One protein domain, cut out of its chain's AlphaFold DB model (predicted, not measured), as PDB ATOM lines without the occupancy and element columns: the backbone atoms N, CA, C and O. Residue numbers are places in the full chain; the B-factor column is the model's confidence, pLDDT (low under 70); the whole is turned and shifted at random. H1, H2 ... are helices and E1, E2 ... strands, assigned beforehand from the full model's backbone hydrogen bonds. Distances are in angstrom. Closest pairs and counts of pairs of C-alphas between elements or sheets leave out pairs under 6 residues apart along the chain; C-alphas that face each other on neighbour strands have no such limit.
ATOM      1  N   SER A 786     205.414 129.242 303.631       72.00
ATOM      2  CA  SER A 786     205.158 129.008 302.206       72.00
ATOM      3  C   SER A 786     205.945 129.970 301.309       72.00
ATOM      4  O   SER A 786     206.310 131.080 301.712       72.00
ATOM      5  N   VAL A 787     206.245 129.513 300.091       77.94
ATOM      6  CA  VAL A 787     207.053 130.228 299.092       77.94
ATOM      7  C   VAL A 787     206.188 130.529 297.872       77.94
ATOM      8  O   VAL A 787     205.545 129.628 297.331       77.94
ATOM      9  N   ALA A 788     206.200 131.775 297.404       77.12
ATOM     10  CA  ALA A 788     205.473 132.203 296.217       77.12
ATOM     11  C   ALA A 788     206.336 133.114 295.330       77.12
ATOM     12  O   ALA A 788     206.998 134.038 295.799       77.12
ATOM     13  N   ASP A 789     206.328 132.834 294.032       75.25
ATOM     14  CA  ASP A 789     207.173 133.507 293.048       75.25
ATOM     15  C   ASP A 789     206.552 134.827 292.560       75.25
ATOM     16  O   ASP A 789     205.364 134.882 292.227       75.25
ATOM     17  N   CYS A 790     207.363 135.879 292.430       74.12
ATOM     18  CA  CYS A 790     206.952 137.124 291.776       74.12
ATOM     19  C   CYS A 790     206.816 136.908 290.249       74.12
ATOM     20  O   CYS A 790     207.471 136.021 289.697       74.12
ATOM     21  N   PRO A 791     205.980 137.673 289.523       67.69
ATOM     22  CA  PRO A 791     205.866 137.551 288.067       67.69
ATOM     23  C   PRO A 791     207.151 138.008 287.351       67.69
ATOM     24  O   PRO A 791     207.837 138.913 287.821       67.69
ATOM     25  N   ILE A 792     207.459 137.423 286.184       62.09
ATOM     26  CA  ILE A 792     208.501 137.969 285.291       62.09
ATOM     27  C   ILE A 792     207.909 139.123 284.480       62.09
ATOM     28  O   ILE A 792     207.007 138.925 283.664       62.09
ATOM     29  N   PHE A 793     208.459 140.321 284.666       57.81
ATOM     30  CA  PHE A 793     208.110 141.498 283.873       57.81
ATOM     31  C   PHE A 793     208.743 141.409 282.467       57.81
ATOM     32  O   PHE A 793     209.923 141.069 282.341       57.81
ATOM     33  N   PRO A 794     208.000 141.692 281.378       52.84
ATOM     34  CA  PRO A 794     208.531 141.591 280.021       52.84
ATOM     35  C   PRO A 794     209.571 142.685 279.735       52.84
ATOM     36  O   PRO A 794     209.364 143.860 280.032       52.84
ATOM     37  N   ALA A 795     210.670 142.311 279.073       43.88
ATOM     38  CA  ALA A 795     211.870 143.141 278.890       43.88
ATOM     39  C   ALA A 795     211.704 144.438 278.056       43.88
ATOM     40  O   ALA A 795     212.685 145.139 277.821       43.88
ATOM     41  N   THR A 796     210.496 144.752 277.582       41.91
ATOM     42  CA  THR A 796     210.198 145.884 276.685       41.91
ATOM     43  C   THR A 796     209.035 146.760 277.171       41.91
ATOM     44  O   THR A 796     208.473 147.499 276.368       41.91
ATOM     45  N   GLY A 797     208.633 146.649 278.444       41.38
ATOM     46  CA  GLY A 797     207.485 147.363 279.018       41.38
ATOM     47  C   GLY A 797     207.815 148.182 280.271       41.38
ATOM     48  O   GLY A 797     208.847 147.989 280.913       41.38
ATOM     49  N   VAL A 798     206.915 149.109 280.604       45.09
ATOM     50  CA  VAL A 798     206.956 149.941 281.819       45.09
ATOM     51  C   VAL A 798     206.689 149.086 283.075       45.09
ATOM     52  O   VAL A 798     206.103 148.011 282.985       45.09
ATOM     53  N   ASN A 799     207.077 149.594 284.253       52.94
ATOM     54  CA  ASN A 799     206.747 149.059 285.584       52.94
ATOM     55  C   ASN A 799     207.430 147.738 286.008       52.94
ATOM     56  O   ASN A 799     206.784 146.739 286.298       52.94
ATOM     57  N   LYS A 800     208.754 147.807 286.217       64.19
ATOM     58  CA  LYS A 800     209.571 146.802 286.936       64.19
ATOM     59  C   LYS A 800     209.558 146.929 288.475       64.19
ATOM     60  O   LYS A 800     210.397 146.343 289.159       64.19
ATOM     61  N   ARG A 801     208.677 147.766 289.031       75.69
ATOM     62  CA  ARG A 801     208.654 148.084 290.469       75.69
ATOM     63  C   ARG A 801     207.647 147.220 291.226       75.69
ATOM     64  O   ARG A 801     206.570 146.921 290.718       75.69
ATOM     65  N   VAL A 802     208.006 146.866 292.454       83.19
ATOM     66  CA  VAL A 802     207.213 146.081 293.401       83.19
ATOM     67  C   VAL A 802     207.281 146.772 294.761       83.19
ATOM     68  O   VAL A 802     208.368 147.099 295.229       83.19
ATOM     69  N   PHE A 803     206.141 147.020 295.396       86.69
ATOM     70  CA  PHE A 803     206.075 147.434 296.795       86.69
ATOM     71  C   PHE A 803     206.041 146.202 297.697       86.69
ATOM     72  O   PHE A 803     205.263 145.278 297.462       86.69
ATOM     73  N   VAL A 804     206.869 146.203 298.736       88.56
ATOM     74  CA  VAL A 804     206.911 145.175 299.776       88.56
ATOM     75  C   VAL A 804     206.767 145.873 301.118       88.56
ATOM     76  O   VAL A 804     207.614 146.682 301.499       88.56
ATOM     77  N   GLY A 805     205.670 145.597 301.816       85.88
ATOM     78  CA  GLY A 805     205.301 146.320 303.026       85.88
ATOM     79  C   GLY A 805     204.593 145.465 304.059       85.88
ATOM     80  O   GLY A 805     204.329 144.277 303.860       85.88
ATOM     81  N   MET A 806     204.312 146.102 305.186       88.06
ATOM     82  CA  MET A 806     203.643 145.535 306.345       88.06
ATOM     83  C   MET A 806     202.477 146.447 306.747       88.06
ATOM     84  O   MET A 806     202.575 147.667 306.621       88.06
ATOM     85  N   GLY A 807     201.378 145.858 307.211       82.44
ATOM     86  CA  GLY A 807     200.192 146.549 307.715       82.44
ATOM     87  C   GLY A 807     199.705 145.924 309.020       82.44
ATOM     88  O   GLY A 807     199.945 144.739 309.269       82.44
ATOM     89  N   TRP A 808     199.068 146.724 309.869       83.12
ATOM     90  CA  TRP A 808     198.701 146.356 311.235       83.12
ATOM     91  C   TRP A 808     197.641 147.298 311.828       83.12
ATOM     92  O   TRP A 808     197.500 148.444 311.406       83.12
ATOM     93  N   ASP A 809     196.959 146.821 312.865       78.56
ATOM     94  CA  ASP A 809     196.115 147.603 313.774       78.56
ATOM     95  C   ASP A 809     196.683 147.527 315.214       78.56
ATOM     96  O   ASP A 809     197.605 146.757 315.492       78.56
ATOM     97  N   TRP A 810     196.111 148.277 316.162       75.94
ATOM     98  CA  TRP A 810     196.469 148.240 317.593       75.94
ATOM     99  C   TRP A 810     195.235 147.960 318.463       75.94
ATOM    100  O   TRP A 810     194.152 148.471 318.176       75.94
ATOM    101  N   TYR A 811     195.379 147.197 319.557       63.34
ATOM    102  CA  TYR A 811     194.244 146.899 320.456       63.34
ATOM    103  C   TYR A 811     193.773 148.097 321.308       63.34
ATOM    104  O   TYR A 811     192.654 148.072 321.825       63.34
ATOM    105  N   SER A 812     194.591 149.142 321.452       56.25
ATOM    106  CA  SER A 812     194.262 150.392 322.151       56.25
ATOM    107  C   SER A 812     194.915 151.583 321.449       56.25
ATOM    108  O   SER A 812     196.070 151.510 321.044       56.25
ATOM    109  N   ALA A 813     194.170 152.679 321.295       45.44
ATOM    110  CA  ALA A 813     194.577 153.849 320.513       45.44
ATOM    111  C   ALA A 813     195.350 154.900 321.340       45.44
ATOM    112  O   ALA A 813     195.057 156.090 321.248       45.44
ATOM    113  N   ASP A 814     196.308 154.464 322.163       48.44
ATOM    114  CA  ASP A 814     197.226 155.377 322.855       48.44
ATOM    115  C   ASP A 814     198.325 155.836 321.877       48.44
ATOM    116  O   ASP A 814     199.021 155.029 321.266       48.44
ATOM    117  N   GLU A 815     198.452 157.152 321.691       49.66
ATOM    118  CA  GLU A 815     199.019 157.783 320.481       49.66
ATOM    119  C   GLU A 815     200.565 157.734 320.345       49.66
ATOM    120  O   GLU A 815     201.142 158.545 319.620       49.66
ATOM    121  N   ALA A 816     201.259 156.830 321.047       47.62
ATOM    122  CA  ALA A 816     202.714 156.900 321.252       47.62
ATOM    123  C   ALA A 816     203.563 155.868 320.482       47.62
ATOM    124  O   ALA A 816     204.681 156.187 320.074       47.62
ATOM    125  N   SER A 817     203.080 154.636 320.295       57.16
ATOM    126  CA  SER A 817     203.932 153.523 319.845       57.16
ATOM    127  C   SER A 817     204.005 153.423 318.319       57.16
ATOM    128  O   SER A 817     203.126 152.856 317.672       57.16
ATOM    129  N   THR A 818     205.079 153.949 317.724       65.75
ATOM    130  CA  THR A 818     205.372 153.754 316.297       65.75
ATOM    131  C   THR A 818     206.037 152.398 316.042       65.75
ATOM    132  O   THR A 818     206.973 151.987 316.733       65.75
ATOM    133  N   LEU A 819     205.556 151.702 315.011       79.69
ATOM    134  CA  LEU A 819     206.146 150.467 314.507       79.69
ATOM    135  C   LEU A 819     206.980 150.805 313.267       79.69
ATOM    136  O   LEU A 819     206.435 151.073 312.198       79.69
ATOM    137  N   SER A 820     208.301 150.827 313.437       84.81
ATOM    138  CA  SER A 820     209.240 151.078 312.340       84.81
ATOM    139  C   SER A 820     209.320 149.871 311.412       84.81
ATOM    140  O   SER A 820     209.292 148.727 311.879       84.81
ATOM    141  N   VAL A 821     209.436 150.111 310.107       89.06
ATOM    142  CA  VAL A 821     209.685 149.067 309.106       89.06
ATOM    143  C   VAL A 821     211.044 149.293 308.447       89.06
ATOM    144  O   VAL A 821     211.498 150.417 308.243       89.06
ATOM    145  N   ALA A 822     211.725 148.193 308.141       89.50
ATOM    146  CA  ALA A 822     212.976 148.197 307.404       89.50
ATOM    147  C   ALA A 822     213.047 147.003 306.447       89.50
ATOM    148  O   ALA A 822     212.589 145.899 306.756       89.50
ATOM    149  N   LEU A 823     213.681 147.218 305.296       90.88
ATOM    150  CA  LEU A 823     214.099 146.159 304.388       90.88
ATOM    151  C   LEU A 823     215.625 146.027 304.436       90.88
ATOM    152  O   LEU A 823     216.345 146.937 304.024       90.88
ATOM    153  N   VAL A 824     216.120 144.900 304.943       90.62
ATOM    154  CA  VAL A 824     217.554 144.654 305.166       90.62
ATOM    155  C   VAL A 824     218.097 143.750 304.059       90.62
ATOM    156  O   VAL A 824     217.591 142.642 303.870       90.62
ATOM    157  N   LEU A 825     219.109 144.219 303.325       90.31
ATOM    158  CA  LEU A 825     219.687 143.547 302.158       90.31
ATOM    159  C   LEU A 825     220.974 142.795 302.530       90.31
ATOM    160  O   LEU A 825     221.889 143.361 303.137       90.31
ATOM    161  N   TYR A 826     221.069 141.536 302.106       89.56
ATOM    162  CA  TYR A 826     222.227 140.667 302.314       89.56
ATOM    163  C   TYR A 826     222.723 140.053 301.004       89.56
ATOM    164  O   TYR A 826     221.954 139.752 300.084       89.56
ATOM    165  N   SER A 827     224.029 139.815 300.963       86.50
ATOM    166  CA  SER A 827     224.678 139.012 299.932       86.50
ATOM    167  C   SER A 827     224.560 137.514 300.220       86.50
ATOM    168  O   SER A 827     224.219 137.115 301.335       86.50
ATOM    169  N   ALA A 828     224.872 136.679 299.226       80.12
ATOM    170  CA  ALA A 828     224.852 135.219 299.355       80.12
ATOM    171  C   ALA A 828     225.785 134.723 300.480       80.12
ATOM    172  O   ALA A 828     225.418 133.823 301.230       80.12
ATOM    173  N   ASP A 829     226.932 135.386 300.669       81.25
ATOM    174  CA  ASP A 829     227.900 135.107 301.742       81.25
ATOM    175  C   ASP A 829     227.445 135.589 303.141       81.25
ATOM    176  O   ASP A 829     228.222 135.577 304.097       81.25
ATOM    177  N   GLY A 830     226.217 136.102 303.286       78.94
ATOM    178  CA  GLY A 830     225.691 136.650 304.545       78.94
ATOM    179  C   GLY A 830     226.268 138.001 304.971       78.94
ATOM    180  O   GLY A 830     225.908 138.527 306.023       78.94
ATOM    181  N   LYS A 831     227.110 138.617 304.138       85.19
ATOM    182  CA  LYS A 831     227.532 140.015 304.285       85.19
ATOM    183  C   LYS A 831     226.311 140.941 304.157       85.19
ATOM    184  O   LYS A 831     225.589 140.874 303.161       85.19
ATOM    185  N   HIS A 832     226.101 141.822 305.137       89.31
ATOM    186  CA  HIS A 832     225.146 142.934 305.027       89.31
ATOM    187  C   HIS A 832     225.589 143.890 303.911       89.31
ATOM    188  O   HIS A 832     226.764 144.259 303.847       89.31
ATOM    189  N   VAL A 833     224.666 144.247 303.015       85.94
ATOM    190  CA  VAL A 833     224.939 145.136 301.874       85.94
ATOM    191  C   VAL A 833     224.425 146.538 302.177       85.94
ATOM    192  O   VAL A 833     225.199 147.490 302.176       85.94
ATOM    193  N   GLU A 834     223.128 146.662 302.463       86.50
ATOM    194  CA  GLU A 834     222.478 147.935 302.778       86.50
ATOM    195  C   GLU A 834     221.160 147.691 303.535       86.50
ATOM    196  O   GLU A 834     220.667 146.564 303.604       86.50
ATOM    197  N   THR A 835     220.568 148.735 304.110       87.94
ATOM    198  CA  THR A 835     219.221 148.687 304.705       87.94
ATOM    199  C   THR A 835     218.421 149.866 304.186       87.94
ATOM    200  O   THR A 835     218.972 150.956 304.076       87.94
ATOM    201  N   ILE A 836     217.135 149.671 303.909       88.31
ATOM    202  CA  ILE A 836     216.203 150.724 303.500       88.31
ATOM    203  C   ILE A 836     215.142 150.876 304.597       88.31
ATOM    204  O   ILE A 836     214.347 149.962 304.816       88.31
ATOM    205  N   SER A 837     215.130 152.021 305.275       86.44
ATOM    206  CA  SER A 837     214.157 152.421 306.302       86.44
ATOM    207  C   SER A 837     213.657 153.849 306.037       86.44
ATOM    208  O   SER A 837     214.061 154.496 305.063       86.44
ATOM    209  N   ALA A 838     212.783 154.376 306.899       80.38
ATOM    210  CA  ALA A 838     212.308 155.756 306.786       80.38
ATOM    211  C   ALA A 838     213.439 156.806 306.862       80.38
ATOM    212  O   ALA A 838     213.347 157.843 306.207       80.38
ATOM    213  N   GLU A 839     214.515 156.534 307.609       76.06
ATOM    214  CA  GLU A 839     215.611 157.487 307.855       76.06
ATOM    215  C   GLU A 839     216.594 157.632 306.678       76.06
ATOM    216  O   GLU A 839     217.266 158.656 306.565       76.06
ATOM    217  N   ASN A 840     216.690 156.628 305.797       73.44
ATOM    218  CA  ASN A 840     217.666 156.586 304.698       73.44
ATOM    219  C   ASN A 840     217.042 156.303 303.313       73.44
ATOM    220  O   ASN A 840     217.716 155.841 302.386       73.44
ATOM    221  N   SER A 841     215.747 156.605 303.168       66.12
ATOM    222  CA  SER A 841     214.989 156.441 301.924       66.12
ATOM    223  C   SER A 841     215.695 157.092 300.723       66.12
ATOM    224  O   SER A 841     215.999 158.286 300.732       66.12
ATOM    225  N   GLY A 842     215.941 156.300 299.673       57.88
ATOM    226  CA  GLY A 842     216.615 156.735 298.443       57.88
ATOM    227  C   GLY A 842     218.128 156.485 298.374       57.88
ATOM    228  O   GLY A 842     218.734 156.866 297.374       57.88
ATOM    229  N   SER A 843     218.736 155.841 299.379       61.12
ATOM    230  CA  SER A 843     220.154 155.436 299.336       61.12
ATOM    231  C   SER A 843     220.421 154.359 298.263       61.12
ATOM    232  O   SER A 843     221.257 154.553 297.377       61.12
ATOM    233  N   VAL A 844     219.619 153.283 298.241       68.69
ATOM    234  CA  VAL A 844     219.646 152.271 297.168       68.69
ATOM    235  C   VAL A 844     218.974 152.813 295.901       68.69
ATOM    236  O   VAL A 844     217.798 153.186 295.898       68.69
ATOM    237  N   LYS A 845     219.698 152.786 294.777       64.06
ATOM    238  CA  LYS A 845     219.180 153.191 293.463       64.06
ATOM    239  C   LYS A 845     217.984 152.319 293.051       64.06
ATOM    240  O   LYS A 845     218.126 151.123 292.840       64.06
ATOM    241  N   GLY A 846     216.820 152.942 292.872       66.19
ATOM    242  CA  GLY A 846     215.584 152.244 292.497       66.19
ATOM    243  C   GLY A 846     214.743 151.756 293.683       66.19
ATOM    244  O   GLY A 846     213.691 151.161 293.449       66.19
ATOM    245  N   ALA A 847     215.151 152.043 294.927       78.31
ATOM    246  CA  ALA A 847     214.349 151.788 296.120       78.31
ATOM    247  C   ALA A 847     213.841 153.082 296.785       78.31
ATOM    248  O   ALA A 847     214.506 154.118 296.754       78.31
ATOM    249  N   PHE A 848     212.666 153.020 297.416       79.12
ATOM    250  CA  PHE A 848     212.057 154.143 298.137       79.12
ATOM    251  C   PHE A 848     211.183 153.649 299.301       79.12
ATOM    252  O   PHE A 848     210.231 152.898 299.084       79.12
ATOM    253  N   HIS A 849     211.485 154.085 300.527       85.38
ATOM    254  CA  HIS A 849     210.669 153.827 301.719       85.38
ATOM    255  C   HIS A 849     209.495 154.813 301.785       85.38
ATOM    256  O   HIS A 849     209.693 156.013 301.586       85.38
ATOM    257  N   THR A 850     208.294 154.347 302.137       80.94
ATOM    258  CA  THR A 850     207.080 155.189 302.268       80.94
ATOM    259  C   THR A 850     207.091 156.143 303.465       80.94
ATOM    260  O   THR A 850     206.181 156.954 303.611       80.94
ATOM    261  N   GLY A 851     208.093 156.014 304.334       74.06
ATOM    262  CA  GLY A 851     208.017 156.445 305.731       74.06
ATOM    263  C   GLY A 851     207.255 155.435 306.596       74.06
ATOM    264  O   GLY A 851     206.568 154.554 306.069       74.06
ATOM    265  N   ASP A 852     207.405 155.561 307.914       72.44
ATOM    266  CA  ASP A 852     206.682 154.755 308.900       72.44
ATOM    267  C   ASP A 852     205.303 155.379 309.171       72.44
ATOM    268  O   ASP A 852     205.204 156.502 309.671       72.44
ATOM    269  N   GLY A 853     204.230 154.682 308.791       59.59
ATOM    270  CA  GLY A 853     202.849 155.108 309.029       59.59
ATOM    271  C   GLY A 853     202.262 154.532 310.321       59.59
ATOM    272  O   GLY A 853     202.835 153.648 310.945       59.59
ATOM    273  N   ALA A 854     201.077 155.000 310.720       57.56
ATOM    274  CA  ALA A 854     200.414 154.520 311.941       57.56
ATOM    275  C   ALA A 854     199.831 153.093 311.824       57.56
ATOM    276  O   ALA A 854     199.672 152.418 312.843       57.56
ATOM    277  N   LEU A 855     199.506 152.660 310.597       61.09
ATOM    278  CA  LEU A 855     198.803 151.404 310.272       61.09
ATOM    279  C   LEU A 855     199.502 150.569 309.179       61.09
ATOM    280  O   LEU A 855     199.106 149.436 308.911       61.09
ATOM    281  N   SER A 856     200.495 151.133 308.487       80.31
ATOM    282  CA  SER A 856     201.295 150.431 307.478       80.31
ATOM    283  C   SER A 856     202.555 151.210 307.096       80.31
ATOM    284  O   SER A 856     202.603 152.437 307.216       80.31
ATOM    285  N   ALA A 857     203.568 150.489 306.614       82.75
ATOM    286  CA  ALA A 857     204.806 151.033 306.052       82.75
ATOM    287  C   ALA A 857     205.481 150.004 305.127       82.75
ATOM    288  O   ALA A 857     205.212 148.803 305.220       82.75
ATOM    289  N   GLY A 858     206.357 150.443 304.222       86.25
ATOM    290  CA  GLY A 858     207.101 149.533 303.352       86.25
ATOM    291  C   GLY A 858     207.989 150.214 302.317       86.25
ATOM    292  O   GLY A 858     208.214 151.426 302.340       86.25
ATOM    293  N   VAL A 859     208.487 149.407 301.381       87.12
ATOM    294  CA  VAL A 859     209.505 149.798 300.401       87.12
ATOM    295  C   VAL A 859     209.052 149.479 298.983       87.12
ATOM    296  O   VAL A 859     208.759 148.332 298.657       87.12
ATOM    297  N   PHE A 860     209.056 150.486 298.110       85.06
ATOM    298  CA  PHE A 860     209.050 150.282 296.663       85.06
ATOM    299  C   PHE A 860     210.454 149.885 296.203       85.06
ATOM    300  O   PHE A 860     211.417 150.569 296.539       85.06
ATOM    301  N   LEU A 861     210.558 148.820 295.413       84.12
ATOM    302  CA  LEU A 861     211.794 148.238 294.893       84.12
ATOM    303  C   LEU A 861     211.688 148.059 293.381       84.12
ATOM    304  O   LEU A 861     210.733 147.454 292.900       84.12
ATOM    305  N   GLU A 862     212.678 148.509 292.619       84.06
ATOM    306  CA  GLU A 862     212.901 148.024 291.256       84.06
ATOM    307  C   GLU A 862     213.841 146.811 291.304       84.06
ATOM    308  O   GLU A 862     215.051 146.957 291.460       84.06
ATOM    309  N   LEU A 863     213.266 145.609 291.208       77.44
ATOM    310  CA  LEU A 863     213.963 144.340 291.472       77.44
ATOM    311  C   LEU A 863     215.137 144.058 290.516       77.44
ATOM    312  O   LEU A 863     216.088 143.383 290.903       77.44
ATOM    313  N   ASP A 864     215.088 144.612 289.304       71.56
ATOM    314  CA  ASP A 864     216.146 144.527 288.284       71.56
ATOM    315  C   ASP A 864     217.247 145.599 288.455       71.56
ATOM    316  O   ASP A 864     218.239 145.581 287.728       71.56
ATOM    317  N   SER A 865     217.056 146.565 289.363       74.62
ATOM    318  CA  SER A 865     217.994 147.667 289.648       74.62
ATOM    319  C   SER A 865     218.721 147.509 290.990       74.62
ATOM    320  O   SER A 865     219.556 148.350 291.331       74.62
ATOM    321  N   LEU A 866     218.427 146.441 291.741       76.19
ATOM    322  CA  LEU A 866     219.189 146.064 292.931       76.19
ATOM    323  C   LEU A 866     220.648 145.720 292.553       76.19
ATOM    324  O   LEU A 866     220.884 145.203 291.460       76.19
ATOM    325  N   PRO A 867     221.641 145.991 293.423       77.69
ATOM    326  CA  PRO A 867     223.029 145.615 293.152       77.69
ATOM    327  C   PRO A 867     223.188 144.101 292.968       77.69
ATOM    328  O   PRO A 867     222.606 143.332 293.728       77.69
ATOM    329  N   GLU A 868     224.053 143.674 292.041       75.44
ATOM    330  CA  GLU A 868     224.352 142.249 291.781       75.44
ATOM    331  C   GLU A 868     224.901 141.506 293.021       75.44
ATOM    332  O   GLU A 868     224.814 140.285 293.102       75.44
ATOM    333  N   GLU A 869     225.422 142.234 294.020       81.12
ATOM    334  CA  GLU A 869     225.822 141.682 295.324       81.12
ATOM    335  C   GLU A 869     224.634 141.244 296.209       81.12
ATOM    336  O   GLU A 869     224.869 140.536 297.188       81.12
ATOM    337  N   VAL A 870     223.385 141.649 295.934       83.25
ATOM    338  CA  VAL A 870     222.212 141.380 296.792       83.25
ATOM    339  C   VAL A 870     221.497 140.095 296.369       83.25
ATOM    340  O   VAL A 870     220.840 140.048 295.334       83.25
ATOM    341  N   ALA A 871     221.548 139.073 297.225       81.25
ATOM    342  CA  ALA A 871     220.879 137.788 296.997       81.25
ATOM    343  C   ALA A 871     219.549 137.651 297.761       81.25
ATOM    344  O   ALA A 871     218.643 136.940 297.318       81.25
ATOM    345  N   VAL A 872     219.434 138.308 298.924       88.25
ATOM    346  CA  VAL A 872     218.303 138.166 299.855       88.25
ATOM    347  C   VAL A 872     217.943 139.516 300.480       88.25
ATOM    348  O   VAL A 872     218.822 140.291 300.850       88.25
ATOM    349  N   ALA A 873     216.646 139.771 300.660       90.12
ATOM    350  CA  ALA A 873     216.124 140.908 301.414       90.12
ATOM    351  C   ALA A 873     215.113 140.447 302.476       90.12
ATOM    352  O   ALA A 873     214.220 139.652 302.179       90.12
ATOM    353  N   PHE A 874     215.216 140.959 303.703       91.94
ATOM    354  CA  PHE A 874     214.263 140.683 304.786       91.94
ATOM    355  C   PHE A 874     213.427 141.920 305.107       91.94
ATOM    356  O   PHE A 874     213.986 142.974 305.403       91.94
ATOM    357  N   LEU A 875     212.100 141.774 305.098       92.12
ATOM    358  CA  LEU A 875     211.167 142.763 305.634       92.12
ATOM    359  C   LEU A 875     211.000 142.531 307.141       92.12
ATOM    360  O   LEU A 875     210.499 141.481 307.562       92.12
ATOM    361  N   VAL A 876     211.406 143.519 307.936       90.62
ATOM    362  CA  VAL A 876     211.381 143.485 309.403       90.62
ATOM    363  C   VAL A 876     210.574 144.671 309.925       90.62
ATOM    364  O   VAL A 876     210.750 145.794 309.459       90.62
ATOM    365  N   GLY A 877     209.698 144.415 310.894       89.00
ATOM    366  CA  GLY A 877     209.059 145.438 311.715       89.00
ATOM    367  C   GLY A 877     209.646 145.438 313.126       89.00
ATOM    368  O   GLY A 877     209.767 144.374 313.734       89.00
ATOM    369  N   ASN A 878     209.982 146.608 313.665       88.81
ATOM    370  CA  ASN A 878     210.512 146.767 315.021       88.81
ATOM    371  C   ASN A 878     209.771 147.886 315.775       88.81
ATOM    372  O   ASN A 878     209.661 149.018 315.295       88.81
ATOM    373  N   ILE A 879     209.285 147.570 316.972       85.50
ATOM    374  CA  ILE A 879     208.693 148.512 317.923       85.50
ATOM    375  C   ILE A 879     209.839 149.129 318.730       85.50
ATOM    376  O   ILE A 879     210.601 148.412 319.380       85.50
ATOM    377  N   ALA A 880     209.973 150.456 318.667       78.62
ATOM    378  CA  ALA A 880     211.073 151.172 319.316       78.62
ATOM    379  C   ALA A 880     210.894 151.309 320.840       78.62
ATOM    380  O   ALA A 880     211.881 151.402 321.572       78.62
ATOM    381  N   ASP A 881     209.645 151.319 321.314       79.00
ATOM    382  CA  ASP A 881     209.307 151.315 322.738       79.00
ATOM    383  C   ASP A 881     209.557 149.926 323.369       79.00
ATOM    384  O   ASP A 881     208.998 148.934 322.893       79.00
ATOM    385  N   PRO A 882     210.360 149.822 324.449       68.88
ATOM    386  CA  PRO A 882     210.557 148.569 325.171       68.88
ATOM    387  C   PRO A 882     209.310 148.035 325.893       68.88
ATOM    388  O   PRO A 882     209.233 146.822 326.102       68.88
ATOM    389  N   GLU A 883     208.364 148.893 326.302       72.12
ATOM    390  CA  GLU A 883     207.178 148.468 327.070       72.12
ATOM    391  C   GLU A 883     206.065 147.899 326.164       72.12
ATOM    392  O   GLU A 883     205.372 146.948 326.542       72.12
ATOM    393  N   THR A 884     205.948 148.398 324.930       77.69
ATOM    394  CA  THR A 884     205.060 147.872 323.883       77.69
ATOM    395  C   THR A 884     205.672 146.649 323.186       77.69
ATOM    396  O   THR A 884     206.766 146.700 322.628       77.69
ATOM    397  N   THR A 885     204.928 145.539 323.127       81.56
ATOM    398  CA  THR A 885     205.328 144.304 322.418       81.56
ATOM    399  C   THR A 885     204.349 143.949 321.302       81.56
ATOM    400  O   THR A 885     203.206 144.411 321.293       81.56
ATOM    401  N   PHE A 886     204.741 143.051 320.392       80.69
ATOM    402  CA  PHE A 886     203.869 142.580 319.306       80.69
ATOM    403  C   PHE A 886     202.571 141.898 319.781       80.69
ATOM    404  O   PHE A 886     201.636 141.758 318.999       80.69
ATOM    405  N   GLY A 887     202.450 141.536 321.064       76.12
ATOM    406  CA  GLY A 887     201.179 141.100 321.661       76.12
ATOM    407  C   GLY A 887     200.092 142.187 321.730       76.12
ATOM    408  O   GLY A 887     198.929 141.852 321.953       76.12
ATOM    409  N   MET A 888     200.453 143.463 321.539       76.88
ATOM    410  CA  MET A 888     199.534 144.609 321.460       76.88
ATOM    411  C   MET A 888     199.114 144.958 320.018       76.88
ATOM    412  O   MET A 888     198.206 145.771 319.823       76.88
ATOM    413  N   VAL A 889     199.743 144.328 319.020       77.25
ATOM    414  CA  VAL A 889     199.485 144.539 317.590       77.25
ATOM    415  C   VAL A 889     198.387 143.583 317.117       77.25
ATOM    416  O   VAL A 889     198.441 142.378 317.365       77.25
ATOM    417  N   GLN A 890     197.391 144.116 316.414       73.62
ATOM    418  CA  GLN A 890     196.282 143.365 315.833       73.62
ATOM    419  C   GLN A 890     196.525 143.112 314.337       73.62
ATOM    420  O   GLN A 890     196.921 144.007 313.597       73.62
ATOM    421  N   GLN A 891     196.269 141.873 313.897       71.81
ATOM    422  CA  GLN A 891     196.343 141.418 312.496       71.81
ATOM    423  C   GLN A 891     197.570 141.924 311.690       71.81
ATOM    424  O   GLN A 891     197.404 142.423 310.569       71.81
ATOM    425  N   PRO A 892     198.811 141.773 312.211       81.56
ATOM    426  CA  PRO A 892     200.004 142.100 311.444       81.56
ATOM    427  C   PRO A 892     200.076 141.219 310.189       81.56
ATOM    428  O   PRO A 892     199.999 139.987 310.245       81.56
ATOM    429  N   HIS A 893     200.202 141.865 309.037       86.00
ATOM    430  CA  HIS A 893     200.233 141.225 307.728       86.00
ATOM    431  C   HIS A 893     201.280 141.888 306.833       86.00
ATOM    432  O   HIS A 893     201.632 143.047 307.031       86.00
ATOM    433  N   SER A 894     201.788 141.159 305.841       88.44
ATOM    434  CA  SER A 894     202.678 141.701 304.814       88.44
ATOM    435  C   SER A 894     202.044 141.566 303.438       88.44
ATOM    436  O   SER A 894     201.370 140.574 303.154       88.44
ATOM    437  N   THR A 895     202.252 142.575 302.595       87.19
ATOM    438  CA  THR A 895     201.799 142.630 301.203       87.19
ATOM    439  C   THR A 895     202.985 142.794 300.261       87.19
ATOM    440  O   THR A 895     203.918 143.556 300.519       87.19
ATOM    441  N   VAL A 896     202.909 142.095 299.129       86.38
ATOM    442  CA  VAL A 896     203.736 142.321 297.941       86.38
ATOM    443  C   VAL A 896     202.791 142.785 296.840       86.38
ATOM    444  O   VAL A 896     201.834 142.081 296.519       86.38
ATOM    445  N   ILE A 897     203.028 143.969 296.286       82.00
ATOM    446  CA  ILE A 897     202.134 144.674 295.356       82.00
ATOM    447  C   ILE A 897     202.949 145.074 294.125       82.00
ATOM    448  O   ILE A 897     204.060 145.579 294.272       82.00
ATOM    449  N   ASP A 898     202.440 144.860 292.915       77.69
ATOM    450  CA  ASP A 898     203.115 145.345 291.707       77.69
ATOM    451  C   ASP A 898     202.913 146.860 291.494       77.69
ATOM    452  O   ASP A 898     202.102 147.516 292.153       77.69
ATOM    453  N   ALA A 899     203.651 147.449 290.553       68.56
ATOM    454  CA  ALA A 899     203.530 148.869 290.227       68.56
ATOM    455  C   ALA A 899     202.257 149.259 289.437       68.56
ATOM    456  O   ALA A 899     202.142 150.414 289.029       68.56
ATOM    457  N   THR A 900     201.294 148.346 289.249       63.38
ATOM    458  CA  THR A 900     199.901 148.694 288.892       63.38
ATOM    459  C   THR A 900     199.011 148.892 290.125       63.38
ATOM    460  O   THR A 900     197.848 149.248 289.988       63.38
ATOM    461  N   GLY A 901     199.545 148.686 291.338       65.12
ATOM    462  CA  GLY A 901     198.785 148.737 292.591       65.12
ATOM    463  C   GLY A 901     198.049 147.435 292.916       65.12
ATOM    464  O   GLY A 901     197.346 147.359 293.925       65.12
ATOM    465  N   LYS A 902     198.223 146.391 292.098       70.12
ATOM    466  CA  LYS A 902     197.618 145.079 292.308       70.12
ATOM    467  C   LYS A 902     198.438 144.273 293.314       70.12
ATOM    468  O   LYS A 902     199.637 144.057 293.139       70.12
ATOM    469  N   GLU A 903     197.777 143.769 294.354       73.12
ATOM    470  CA  GLU A 903     198.388 142.813 295.278       73.12
ATOM    471  C   GLU A 903     198.748 141.514 294.539       73.12
ATOM    472  O   GLU A 903     197.917 140.904 293.862       73.12
ATOM    473  N   LEU A 904     200.003 141.093 294.675       74.75
ATOM    474  CA  LEU A 904     200.517 139.823 294.172       74.75
ATOM    475  C   LEU A 904     200.413 138.750 295.256       74.75
ATOM    476  O   LEU A 904     199.863 137.677 295.015       74.75
ATOM    477  N   LEU A 905     200.926 139.057 296.450       80.38
ATOM    478  CA  LEU A 905     201.030 138.144 297.587       80.38
ATOM    479  C   LEU A 905     200.587 138.858 298.866       80.38
ATOM    480  O   LEU A 905     200.888 140.040 299.050       80.38
ATOM    481  N   ARG A 906     199.945 138.131 299.785       83.50
ATOM    482  CA  ARG A 906     199.643 138.633 301.131       83.50
ATOM    483  C   ARG A 906     199.820 137.542 302.187       83.50
ATOM    484  O   ARG A 906     199.140 136.520 302.136       83.50
ATOM    485  N   TYR A 907     200.677 137.776 303.175       84.38
ATOM    486  CA  TYR A 907     200.818 136.920 304.356       84.38
ATOM    487  C   TYR A 907     200.084 137.548 305.544       84.38
ATOM    488  O   TYR A 907     200.412 138.666 305.934       84.38
ATOM    489  N   PHE A 908     199.119 136.839 306.134       77.31
ATOM    490  CA  PHE A 908     198.521 137.199 307.425       77.31
ATOM    491  C   PHE A 908     199.166 136.362 308.531       77.31
ATOM    492  O   PHE A 908     199.223 135.139 308.411       77.31
ATOM    493  N   MET A 909     199.610 136.991 309.619       76.69
ATOM    494  CA  MET A 909     200.147 136.248 310.757       76.69
ATOM    495  C   MET A 909     199.019 135.632 311.612       76.69
ATOM    496  O   MET A 909     198.080 136.348 311.972       76.69
ATOM    497  N   PRO A 910     199.097 134.340 311.994       61.03
ATOM    498  CA  PRO A 910     198.175 133.740 312.962       61.03
ATOM    499  C   PRO A 910     198.259 134.406 314.351       61.03
ATOM    500  O   PRO A 910     199.342 134.792 314.790       61.03
ATOM    501  N   GLU A 911     197.139 134.502 315.082       57.88
ATOM    502  CA  GLU A 911     197.074 135.157 316.406       57.88
ATOM    503  C   GLU A 911     197.712 134.338 317.564       57.88
ATOM    504  O   GLU A 911     197.067 134.051 318.577       57.88
ATOM    505  N   ASP A 912     199.006 134.006 317.494       64.31
ATOM    506  CA  ASP A 912     199.748 133.446 318.643       64.31
ATOM    507  C   ASP A 912     200.172 134.545 319.641       64.31
ATOM    508  O   ASP A 912     201.355 134.822 319.882       64.31
ATOM    509  N   ARG A 913     199.171 135.197 320.250       61.38
ATOM    510  CA  ARG A 913     199.362 136.341 321.164       61.38
ATOM    511  C   ARG A 913     200.282 136.030 322.356       61.38
ATOM    512  O   ARG A 913     200.900 136.942 322.899       61.38
ATOM    513  N   LYS A 914     200.383 134.758 322.772       64.44
ATOM    514  CA  LYS A 914     201.222 134.308 323.905       64.44
ATOM    515  C   LYS A 914     202.715 134.263 323.571       64.44
ATOM    516  O   LYS A 914     203.538 134.370 324.485       64.44
ATOM    517  N   LYS A 915     203.053 134.060 322.293       71.06
ATOM    518  CA  LYS A 915     204.419 134.159 321.762       71.06
ATOM    519  C   LYS A 915     204.721 135.626 321.442       71.06
ATOM    520  O   LYS A 915     205.736 136.130 321.907       71.06
ATOM    521  N   ALA A 916     203.787 136.332 320.796       71.81
ATOM    522  CA  ALA A 916     203.910 137.742 320.409       71.81
ATOM    523  C   ALA A 916     204.190 138.715 321.575       71.81
ATOM    524  O   ALA A 916     204.973 139.649 321.424       71.81
ATOM    525  N   SER A 917     203.605 138.491 322.758       74.69
ATOM    526  CA  SER A 917     203.754 139.367 323.936       74.69
ATOM    527  C   SER A 917     205.134 139.345 324.619       74.69
ATOM    528  O   SER A 917     205.279 139.838 325.736       74.69
ATOM    529  N   ARG A 918     206.148 138.747 323.979       78.00
ATOM    530  CA  ARG A 918     207.526 138.628 324.491       78.00
ATOM    531  C   ARG A 918     208.581 139.277 323.594       78.00
ATOM    532  O   ARG A 918     209.762 139.176 323.909       78.00
ATOM    533  N   TYR A 919     208.169 139.877 322.478       83.25
ATOM    534  CA  TYR A 919     209.075 140.346 321.432       83.25
ATOM    535  C   TYR A 919     208.677 141.736 320.930       83.25
ATOM    536  O   TYR A 919     207.493 142.031 320.742       83.25
ATOM    537  N   ASN A 920     209.686 142.571 320.685       85.44
ATOM    538  CA  ASN A 920     209.545 143.922 320.137       85.44
ATOM    539  C   ASN A 920     209.868 143.964 318.626       85.44
ATOM    540  O   ASN A 920     209.716 145.009 318.004       85.44
ATOM    541  N   GLY A 921     210.278 142.843 318.017       85.25
ATOM    542  CA  GLY A 921     210.561 142.715 316.586       85.25
ATOM    543  C   GLY A 921     209.812 141.556 315.912       85.25
ATOM    544  O   GLY A 921     209.470 140.556 316.551       85.25
ATOM    545  N   LEU A 922     209.580 141.677 314.602       88.19
ATOM    546  CA  LEU A 922     208.933 140.669 313.761       88.19
ATOM    547  C   LEU A 922     209.506 140.676 312.332       88.19
ATOM    548  O   LEU A 922     209.378 141.652 311.595       88.19
ATOM    549  N   ILE A 923     210.099 139.556 311.914       88.88
ATOM    550  CA  ILE A 923     210.566 139.312 310.544       88.88
ATOM    551  C   ILE A 923     209.411 138.671 309.764       88.88
ATOM    552  O   ILE A 923     209.084 137.497 309.969       88.88
ATOM    553  N   MET A 924     208.770 139.435 308.877       86.62
ATOM    554  CA  MET A 924     207.556 138.988 308.183       86.62
ATOM    555  C   MET A 924     207.844 138.175 306.925       86.62
ATOM    556  O   MET A 924     207.261 137.103 306.751       86.62
ATOM    557  N   THR A 925     208.737 138.665 306.062       89.75
ATOM    558  CA  THR A 925     208.887 138.157 304.690       89.75
ATOM    559  C   THR A 925     210.345 138.191 304.244       89.75
ATOM    560  O   THR A 925     211.039 139.183 304.459       89.75
ATOM    561  N   ARG A 926     210.801 137.118 303.589       90.12
ATOM    562  CA  ARG A 926     212.101 137.038 302.906       90.12
ATOM    563  C   ARG A 926     211.892 137.060 301.396       90.12
ATOM    564  O   ARG A 926     211.236 136.166 300.875       90.12
ATOM    565  N   LEU A 927     212.476 138.031 300.701       89.44
ATOM    566  CA  LEU A 927     212.649 138.015 299.247       89.44
ATOM    567  C   LEU A 927     214.005 137.382 298.924       89.44
ATOM    568  O   LEU A 927     214.985 137.669 299.609       89.44
ATOM    569  N   PHE A 928     214.085 136.557 297.888       86.75
ATOM    570  CA  PHE A 928     215.340 135.963 297.422       86.75
ATOM    571  C   PHE A 928     215.301 135.708 295.912       86.75
ATOM    572  O   PHE A 928     214.221 135.546 295.335       86.75
ATOM    573  N   TRP A 929     216.465 135.664 295.265       81.19
ATOM    574  CA  TRP A 929     216.554 135.240 293.867       81.19
ATOM    575  C   TRP A 929     216.415 133.715 293.750       81.19
ATOM    576  O   TRP A 929     217.122 132.961 294.416       81.19
ATOM    577  N   ASN A 930     215.502 133.256 292.897       72.56
ATOM    578  CA  ASN A 930     215.253 131.847 292.614       72.56
ATOM    579  C   ASN A 930     215.868 131.476 291.259       72.56
ATOM    580  O   ASN A 930     215.291 131.740 290.202       72.56
ATOM    581  N   GLU A 931     217.036 130.836 291.303       66.31
ATOM    582  CA  GLU A 931     217.818 130.450 290.123       66.31
ATOM    583  C   GLU A 931     217.038 129.538 289.160       66.31
ATOM    584  O   GLU A 931     217.088 129.734 287.948       66.31
ATOM    585  N   PHE A 932     216.255 128.583 289.677       56.31
ATOM    586  CA  PHE A 932     215.520 127.600 288.864       56.31
ATOM    587  C   PHE A 932     214.394 128.203 288.016       56.31
ATOM    588  O   PHE A 932     213.976 127.600 287.024       56.31
ATOM    589  N   HIS A 933     213.868 129.361 288.418       58.25
ATOM    590  CA  HIS A 933     212.837 130.096 287.683       58.25
ATOM    591  C   HIS A 933     213.337 131.451 287.152       58.25
ATOM    592  O   HIS A 933     212.551 132.180 286.542       58.25
ATOM    593  N   SER A 934     214.624 131.765 287.361       67.44
ATOM    594  CA  SER A 934     215.300 133.019 287.000       67.44
ATOM    595  C   SER A 934     214.471 134.268 287.323       67.44
ATOM    596  O   SER A 934     214.232 135.114 286.459       67.44
ATOM    597  N   ARG A 935     213.973 134.341 288.563       75.19
ATOM    598  CA  ARG A 935     213.097 135.412 289.067       75.19
ATOM    599  C   ARG A 935     213.256 135.591 290.576       75.19
ATOM    600  O   ARG A 935     213.758 134.703 291.256       75.19
ATOM    601  N   TRP A 936     212.754 136.697 291.112       82.50
ATOM    602  CA  TRP A 936     212.587 136.863 292.557       82.50
ATOM    603  C   TRP A 936     211.394 136.051 293.089       82.50
ATOM    604  O   TRP A 936     210.342 135.974 292.448       82.50
ATOM    605  N   SER A 937     211.545 135.508 294.294       82.62
ATOM    606  CA  SER A 937     210.507 134.805 295.055       82.62
ATOM    607  C   SER A 937     210.407 135.378 296.469       82.62
ATOM    608  O   SER A 937     211.394 135.870 297.017       82.62
ATOM    609  N   ALA A 938     209.225 135.292 297.077       87.38
ATOM    610  CA  ALA A 938     208.988 135.664 298.467       87.38
ATOM    611  C   ALA A 938     208.639 134.431 299.315       87.38
ATOM    612  O   ALA A 938     207.939 133.525 298.864       87.38
ATOM    613  N   GLN A 939     209.091 134.416 300.567       87.44
ATOM    614  CA  GLN A 939     208.722 133.435 301.584       87.44
ATOM    615  C   GLN A 939     208.103 134.140 302.793       87.44
ATOM    616  O   GLN A 939     208.676 135.098 303.318       87.44
ATOM    617  N   ALA A 940     206.955 133.644 303.249       86.12
ATOM    618  CA  ALA A 940     206.333 134.078 304.496       86.12
ATOM    619  C   ALA A 940     207.071 133.460 305.695       86.12
ATOM    620  O   ALA A 940     207.280 132.250 305.734       86.12
ATOM    621  N   LEU A 941     207.463 134.275 306.677       84.81
ATOM    622  CA  LEU A 941     208.252 133.835 307.833       84.81
ATOM    623  C   LEU A 941     207.475 133.955 309.146       84.81
ATOM    624  O   LEU A 941     207.351 132.970 309.870       84.81
ATOM    625  N   GLY A 942     206.964 135.150 309.462       81.88
ATOM    626  CA  GLY A 942     206.304 135.423 310.747       81.88
ATOM    627  C   GLY A 942     207.178 135.075 311.958       81.88
ATOM    628  O   GLY A 942     206.696 134.466 312.913       81.88
ATOM    629  N   HIS A 943     208.474 135.382 311.893       86.12
ATOM    630  CA  HIS A 943     209.442 135.014 312.923       86.12
ATOM    631  C   HIS A 943     209.669 136.190 313.875       86.12
ATOM    632  O   HIS A 943     210.218 137.216 313.477       86.12
ATOM    633  N   PHE A 944     209.238 136.056 315.129       84.94
ATOM    634  CA  PHE A 944     209.490 137.073 316.151       84.94
ATOM    635  C   PHE A 944     210.987 137.208 316.449       84.94
ATOM    636  O   PHE A 944     211.699 136.207 316.506       84.94
ATOM    637  N   CYS A 945     211.444 138.436 316.677       84.12
ATOM    638  CA  CYS A 945     212.826 138.749 317.021       84.12
ATOM    639  C   CYS A 945     212.910 139.684 318.236       84.12
ATOM    640  O   CYS A 945     211.993 140.451 318.539       84.12
ATOM    641  N   THR A 946     214.017 139.604 318.971       76.12
ATOM    642  CA  THR A 946     214.208 140.352 320.231       76.12
ATOM    643  C   THR A 946     214.697 141.794 320.038       76.12
ATOM    644  O   THR A 946     214.736 142.568 320.993       76.12
ATOM    645  N   GLY A 947     215.040 142.189 318.809       73.69
ATOM    646  CA  GLY A 947     215.469 143.550 318.499       73.69
ATOM    647  C   GLY A 947     214.338 144.583 318.563       73.69
ATOM    648  O   GLY A 947     213.336 144.460 317.865       73.69
ATOM    649  N   VAL A 948     214.558 145.672 319.307       81.06
ATOM    650  CA  VAL A 948     213.794 146.940 319.196       81.06
ATOM    651  C   VAL A 948     214.164 147.755 317.942       81.06
ATOM    652  O   VAL A 948     213.669 148.856 317.731       81.06
ATOM    653  N   SER A 949     215.093 147.247 317.127       83.75
ATOM    654  CA  SER A 949     215.608 147.880 315.914       83.75
ATOM    655  C   SER A 949     216.273 146.829 315.011       83.75
ATOM    656  O   SER A 949     216.754 145.805 315.505       83.75
ATOM    657  N   TRP A 950     216.289 147.064 313.693       84.81
ATOM    658  CA  TRP A 950     216.686 146.066 312.681       84.81
ATOM    659  C   TRP A 950     218.129 145.552 312.840       84.81
ATOM    660  O   TRP A 950     218.416 144.398 312.525       84.81
ATOM    661  N   ASP A 951     219.032 146.388 313.359       84.06
ATOM    662  CA  ASP A 951     220.431 146.063 313.654       84.06
ATOM    663  C   ASP A 951     220.551 144.988 314.746       84.06
ATOM    664  O   ASP A 951     221.376 144.081 314.654       84.06
ATOM    665  N   LYS A 952     219.665 145.027 315.746       83.69
ATOM    666  CA  LYS A 952     219.617 144.043 316.838       83.69
ATOM    667  C   LYS A 952     218.979 142.726 316.396       83.69
ATOM    668  O   LYS A 952     219.301 141.685 316.957       83.69
ATOM    669  N   SER A 953     218.147 142.759 315.353       84.75
ATOM    670  CA  SER A 953     217.549 141.577 314.716       84.75
ATOM    671  C   SER A 953     218.491 140.849 313.733       84.75
ATOM    672  O   SER A 953     218.092 139.841 313.145       84.75
ATOM    673  N   GLN A 954     219.731 141.323 313.520       83.56
ATOM    674  CA  GLN A 954     220.676 140.729 312.554       83.56
ATOM    675  C   GLN A 954     221.010 139.262 312.850       83.56
ATOM    676  O   GLN A 954     221.037 138.452 311.928       83.56
ATOM    677  N   THR A 955     221.211 138.886 314.115       84.25
ATOM    678  CA  THR A 955     221.541 137.499 314.498       84.25
ATOM    679  C   THR A 955     220.440 136.515 314.089       84.25
ATOM    680  O   THR A 955     220.726 135.434 313.576       84.25
ATOM    681  N   GLU A 956     219.176 136.905 314.273       84.00
ATOM    682  CA  GLU A 956     218.007 136.099 313.908       84.00
ATOM    683  C   GLU A 956     217.830 136.066 312.373       84.00
ATOM    684  O   GLU A 956     217.637 134.992 311.803       84.00
ATOM    685  N   MET A 957     218.021 137.196 311.671       86.69
ATOM    686  CA  MET A 957     218.043 137.242 310.195       86.69
ATOM    687  C   MET A 957     219.126 136.344 309.577       86.69
ATOM    688  O   MET A 957     218.839 135.611 308.632       86.69
ATOM    689  N   LEU A 958     220.354 136.359 310.106       85.69
ATOM    690  CA  LEU A 958     221.461 135.531 309.612       85.69
ATOM    691  C   LEU A 958     221.219 134.034 309.861       85.69
ATOM    692  O   LEU A 958     221.538 133.210 309.003       85.69
ATOM    693  N   GLY A 959     220.581 133.675 310.982       83.56
ATOM    694  CA  GLY A 959     220.126 132.304 311.233       83.56
ATOM    695  C   GLY A 959     219.083 131.825 310.215       83.56
ATOM    696  O   GLY A 959     219.146 130.685 309.757       83.56
ATOM    697  N   LEU A 960     218.158 132.701 309.808       83.88
ATOM    698  CA  LEU A 960     217.169 132.413 308.762       83.88
ATOM    699  C   LEU A 960     217.804 132.382 307.358       83.88
ATOM    700  O   LEU A 960     217.404 131.566 306.527       83.88
ATOM    701  N   LEU A 961     218.806 133.228 307.091       83.88
ATOM    702  CA  LEU A 961     219.571 133.254 305.838       83.88
ATOM    703  C   LEU A 961     220.295 131.921 305.596       83.88
ATOM    704  O   LEU A 961     220.202 131.372 304.502       83.88
ATOM    705  N   ALA A 962     220.947 131.379 306.629       81.12
ATOM    706  CA  ALA A 962     221.690 130.119 306.570       81.12
ATOM    707  C   ALA A 962     220.815 128.871 306.302       81.12
ATOM    708  O   ALA A 962     221.349 127.775 306.128       81.12
ATOM    709  N   MET A 963     219.483 129.010 306.268       79.56
ATOM    710  CA  MET A 963     218.545 127.919 306.004       79.56
ATOM    711  C   MET A 963     217.862 128.051 304.625       79.56
ATOM    712  O   MET A 963     217.160 129.045 304.370       79.56
ATOM    713  N   PRO A 964     217.978 127.024 303.751       75.81
ATOM    714  CA  PRO A 964     217.248 126.960 302.486       75.81
ATOM    715  C   PRO A 964     215.727 127.099 302.680       75.81
ATOM    716  O   PRO A 964     215.200 126.565 303.662       75.81
ATOM    717  N   PRO A 965     214.998 127.750 301.749       74.81
ATOM    718  CA  PRO A 965     213.552 127.969 301.865       74.81
ATOM    719  C   PRO A 965     212.740 126.703 302.158       74.81
ATOM    720  O   PRO A 965     211.866 126.739 303.020       74.81
ATOM    721  N   SER A 966     213.085 125.580 301.519       64.94
ATOM    722  CA  SER A 966     212.452 124.269 301.715       64.94
ATOM    723  C   SER A 966     212.572 123.740 303.145       64.94
ATOM    724  O   SER A 966     211.605 123.249 303.717       64.94
ATOM    725  N   ASN A 967     213.762 123.841 303.736       70.50
ATOM    726  CA  ASN A 967     214.049 123.271 305.053       70.50
ATOM    727  C   ASN A 967     213.414 124.139 306.144       70.50
ATOM    728  O   ASN A 967     212.852 123.629 307.112       70.50
ATOM    729  N   LEU A 968     213.466 125.459 305.940       71.19
ATOM    730  CA  LEU A 968     212.829 126.450 306.794       71.19
ATOM    731  C   LEU A 968     211.297 126.298 306.778       71.19
ATOM    732  O   LEU A 968     210.678 126.395 307.836       71.19
ATOM    733  N   GLN A 969     210.690 125.987 305.624       66.88
ATOM    734  CA  GLN A 969     209.254 125.695 305.530       66.88
ATOM    735  C   GLN A 969     208.855 124.516 306.431       66.88
ATOM    736  O   GLN A 969     207.936 124.660 307.234       66.88
ATOM    737  N   THR A 970     209.554 123.376 306.343       64.56
ATOM    738  CA  THR A 970     209.258 122.194 307.174       64.56
ATOM    739  C   THR A 970     209.338 122.518 308.667       64.56
ATOM    740  O   THR A 970     208.402 122.226 309.409       64.56
ATOM    741  N   LEU A 971     210.408 123.195 309.099       65.56
ATOM    742  CA  LEU A 971     210.607 123.565 310.504       65.56
ATOM    743  C   LEU A 971     209.515 124.513 311.029       65.56
ATOM    744  O   LEU A 971     209.049 124.340 312.153       65.56
ATOM    745  N   LEU A 972     209.069 125.494 310.233       64.75
ATOM    746  CA  LEU A 972     208.013 126.426 310.657       64.75
ATOM    747  C   LEU A 972     206.620 125.785 310.767       64.75
ATOM    748  O   LEU A 972     205.787 126.344 311.488       64.75
ATOM    749  N   ILE A 973     206.386 124.652 310.091       59.50
ATOM    750  CA  ILE A 973     205.166 123.834 310.199       59.50
ATOM    751  C   ILE A 973     205.237 122.939 311.448       59.50
ATOM    752  O   ILE A 973     204.302 122.923 312.249       59.50
ATOM    753  N   GLU A 974     206.365 122.258 311.679       55.81
ATOM    754  CA  GLU A 974     206.579 121.436 312.884       55.81
ATOM    755  C   GLU A 974     206.482 122.261 314.187       55.81
ATOM    756  O   GLU A 974     205.998 121.764 315.208       55.81
ATOM    757  N   ASP A 975     206.875 123.540 314.157       54.38
ATOM    758  CA  ASP A 975     206.754 124.471 315.289       54.38
ATOM    759  C   ASP A 975     205.282 124.816 315.635       54.38
ATOM    760  O   ASP A 975     204.994 125.191 316.770       54.38
ATOM    761  N   GLU A 976     204.326 124.652 314.706       50.94
ATOM    762  CA  GLU A 976     202.883 124.869 314.954       50.94
ATOM    763  C   GLU A 976     202.146 123.587 315.366       50.94
ATOM    764  O   GLU A 976     201.287 123.619 316.255       50.94
ATOM    765  N   ASP A 977     202.539 122.436 314.816       44.72
ATOM    766  CA  ASP A 977     202.017 121.123 315.222       44.72
ATOM    767  C   ASP A 977     202.353 120.795 316.691       44.72
ATOM    768  O   ASP A 977     201.538 120.213 317.414       44.72
ATOM    769  N   ASN A 978     203.526 121.218 317.178       42.41
ATOM    770  CA  ASN A 978     203.896 121.072 318.590       42.41
ATOM    771  C   ASN A 978     203.089 122.003 319.519       42.41
ATOM    772  O   ASN A 978     202.719 121.602 320.626       42.41
ATOM    773  N   VAL A 979     202.763 123.223 319.074       42.97
ATOM    774  CA  VAL A 979     201.944 124.176 319.849       42.97
ATOM    775  C   VAL A 979     200.484 123.720 319.923       42.97
ATOM    776  O   VAL A 979     199.883 123.768 320.996       42.97
TER     777      VAL A 979
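What this domain is: This is residues 786 to 979 of the 1001 residues of the protein "PPP2R5D protein" of Symbiodinium microadriaticum (UniProt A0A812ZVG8). Two twisted antiparallel sheets make a sandwich, the six strands E1, E11, E10, E7, E3, E4 face to face with the five strands E5, E6, E2, E8, E9. Two helices close the printed part on the other face of the six-stranded sheet: the sheet curls round H2, and H3 lies over E11. The 194 printed residues include eleven named strands and three named helices, in the order E1 to E9, H1, E10, E11, H2, H3; the class is mixed, helices and strands. The whole is compact, with a radius of gyration of the C-alphas of 16.0 A and spans of 49 by 37 by 31 A.

How they stand to each other: The first sheet runs, strand beside strand, E1 of residues 787 to 789, E11 of 935 to 945, E10 of 921 to 930, E7 of 872 to 879, E3 of 819 to 826 and E4 of 832 to 837. Within hydrogen-bond range are N 788 and O 938 for E1 and E11 at 2.9 A, N 926 and O 939 for the hairpin E10 and E11 at 2.9 A, N 873 and O 927 for E10 and E7 at 2.9 A, N 820 and O 878 for E7 and E3 at 2.9 A, and N 823 and O 836 for the hairpin E3 and E4 at 2.9 A. The second sheet runs E5 of residues 847 to 852, E6 of 856 to 862, E2 of 801 to 810, E8 of 889 to 898 and E9 of 903 to 908. Here N 848 and O 860 are 2.9 A apart in the hairpin E5 and E6, N 802 and O 861 2.8 A between E6 and E2, N 803 and O 897 2.8 A between E2 and E8, and N 894 and O 907 2.8 A in the hairpin E8 and E9. The facing parts of this sandwich, two sheets face to face, are 9.2 A centre to centre, their strands at 19 degrees; the closest C-alphas of E3 and E6 are those of Val 821 and Ala 857, 6.1 A apart. H1, residues 913 to 916, only grazes the first sheet with residues 915 to 916. H2, residues 954 to 961, and H3, residues 965 to 979, are on the same face of that sheet, two layers with helices on one face. The closest C-alphas of H2 and E7 are those of Phe 874 and Met 957, 7.4 A apart. H3 has a height over the sheet of 9.1 A, and on the local plane it stands at 32 degrees to E11, only just slantwise to the strands. H2 and H3 are close but not clearly touching, with C-alphas 960 and 968 7.6 A apart, and only just about perpendicular at 71 degrees. Every O i to N i+4 pair is within hydrogen-bond range in H2, and 9 of 11 in H3; H1 is too short for one.

Where its parts are: E1 begins at C-alpha 787, (207.053, 130.228, 299.092). E2 is 29.7 A long, E11 28.2 A, E10 26.7 A and E8 26.1 A; E11 bends by 64 degrees at residue 942. H3 is 21.7 A long and ends at C-alpha 979, (201.944, 124.176, 319.849).

The domain as a whole: The C-alphas farthest apart, of Thr 796 and Glu 883, are 50.5 A from each other. The printed part has no cut, and E1 to E2 is the long link, with 11 residues. The mean pLDDT of the printed part is 75.6; residues under 70 include 791 to 800, 811 to 818 and 969 to 979.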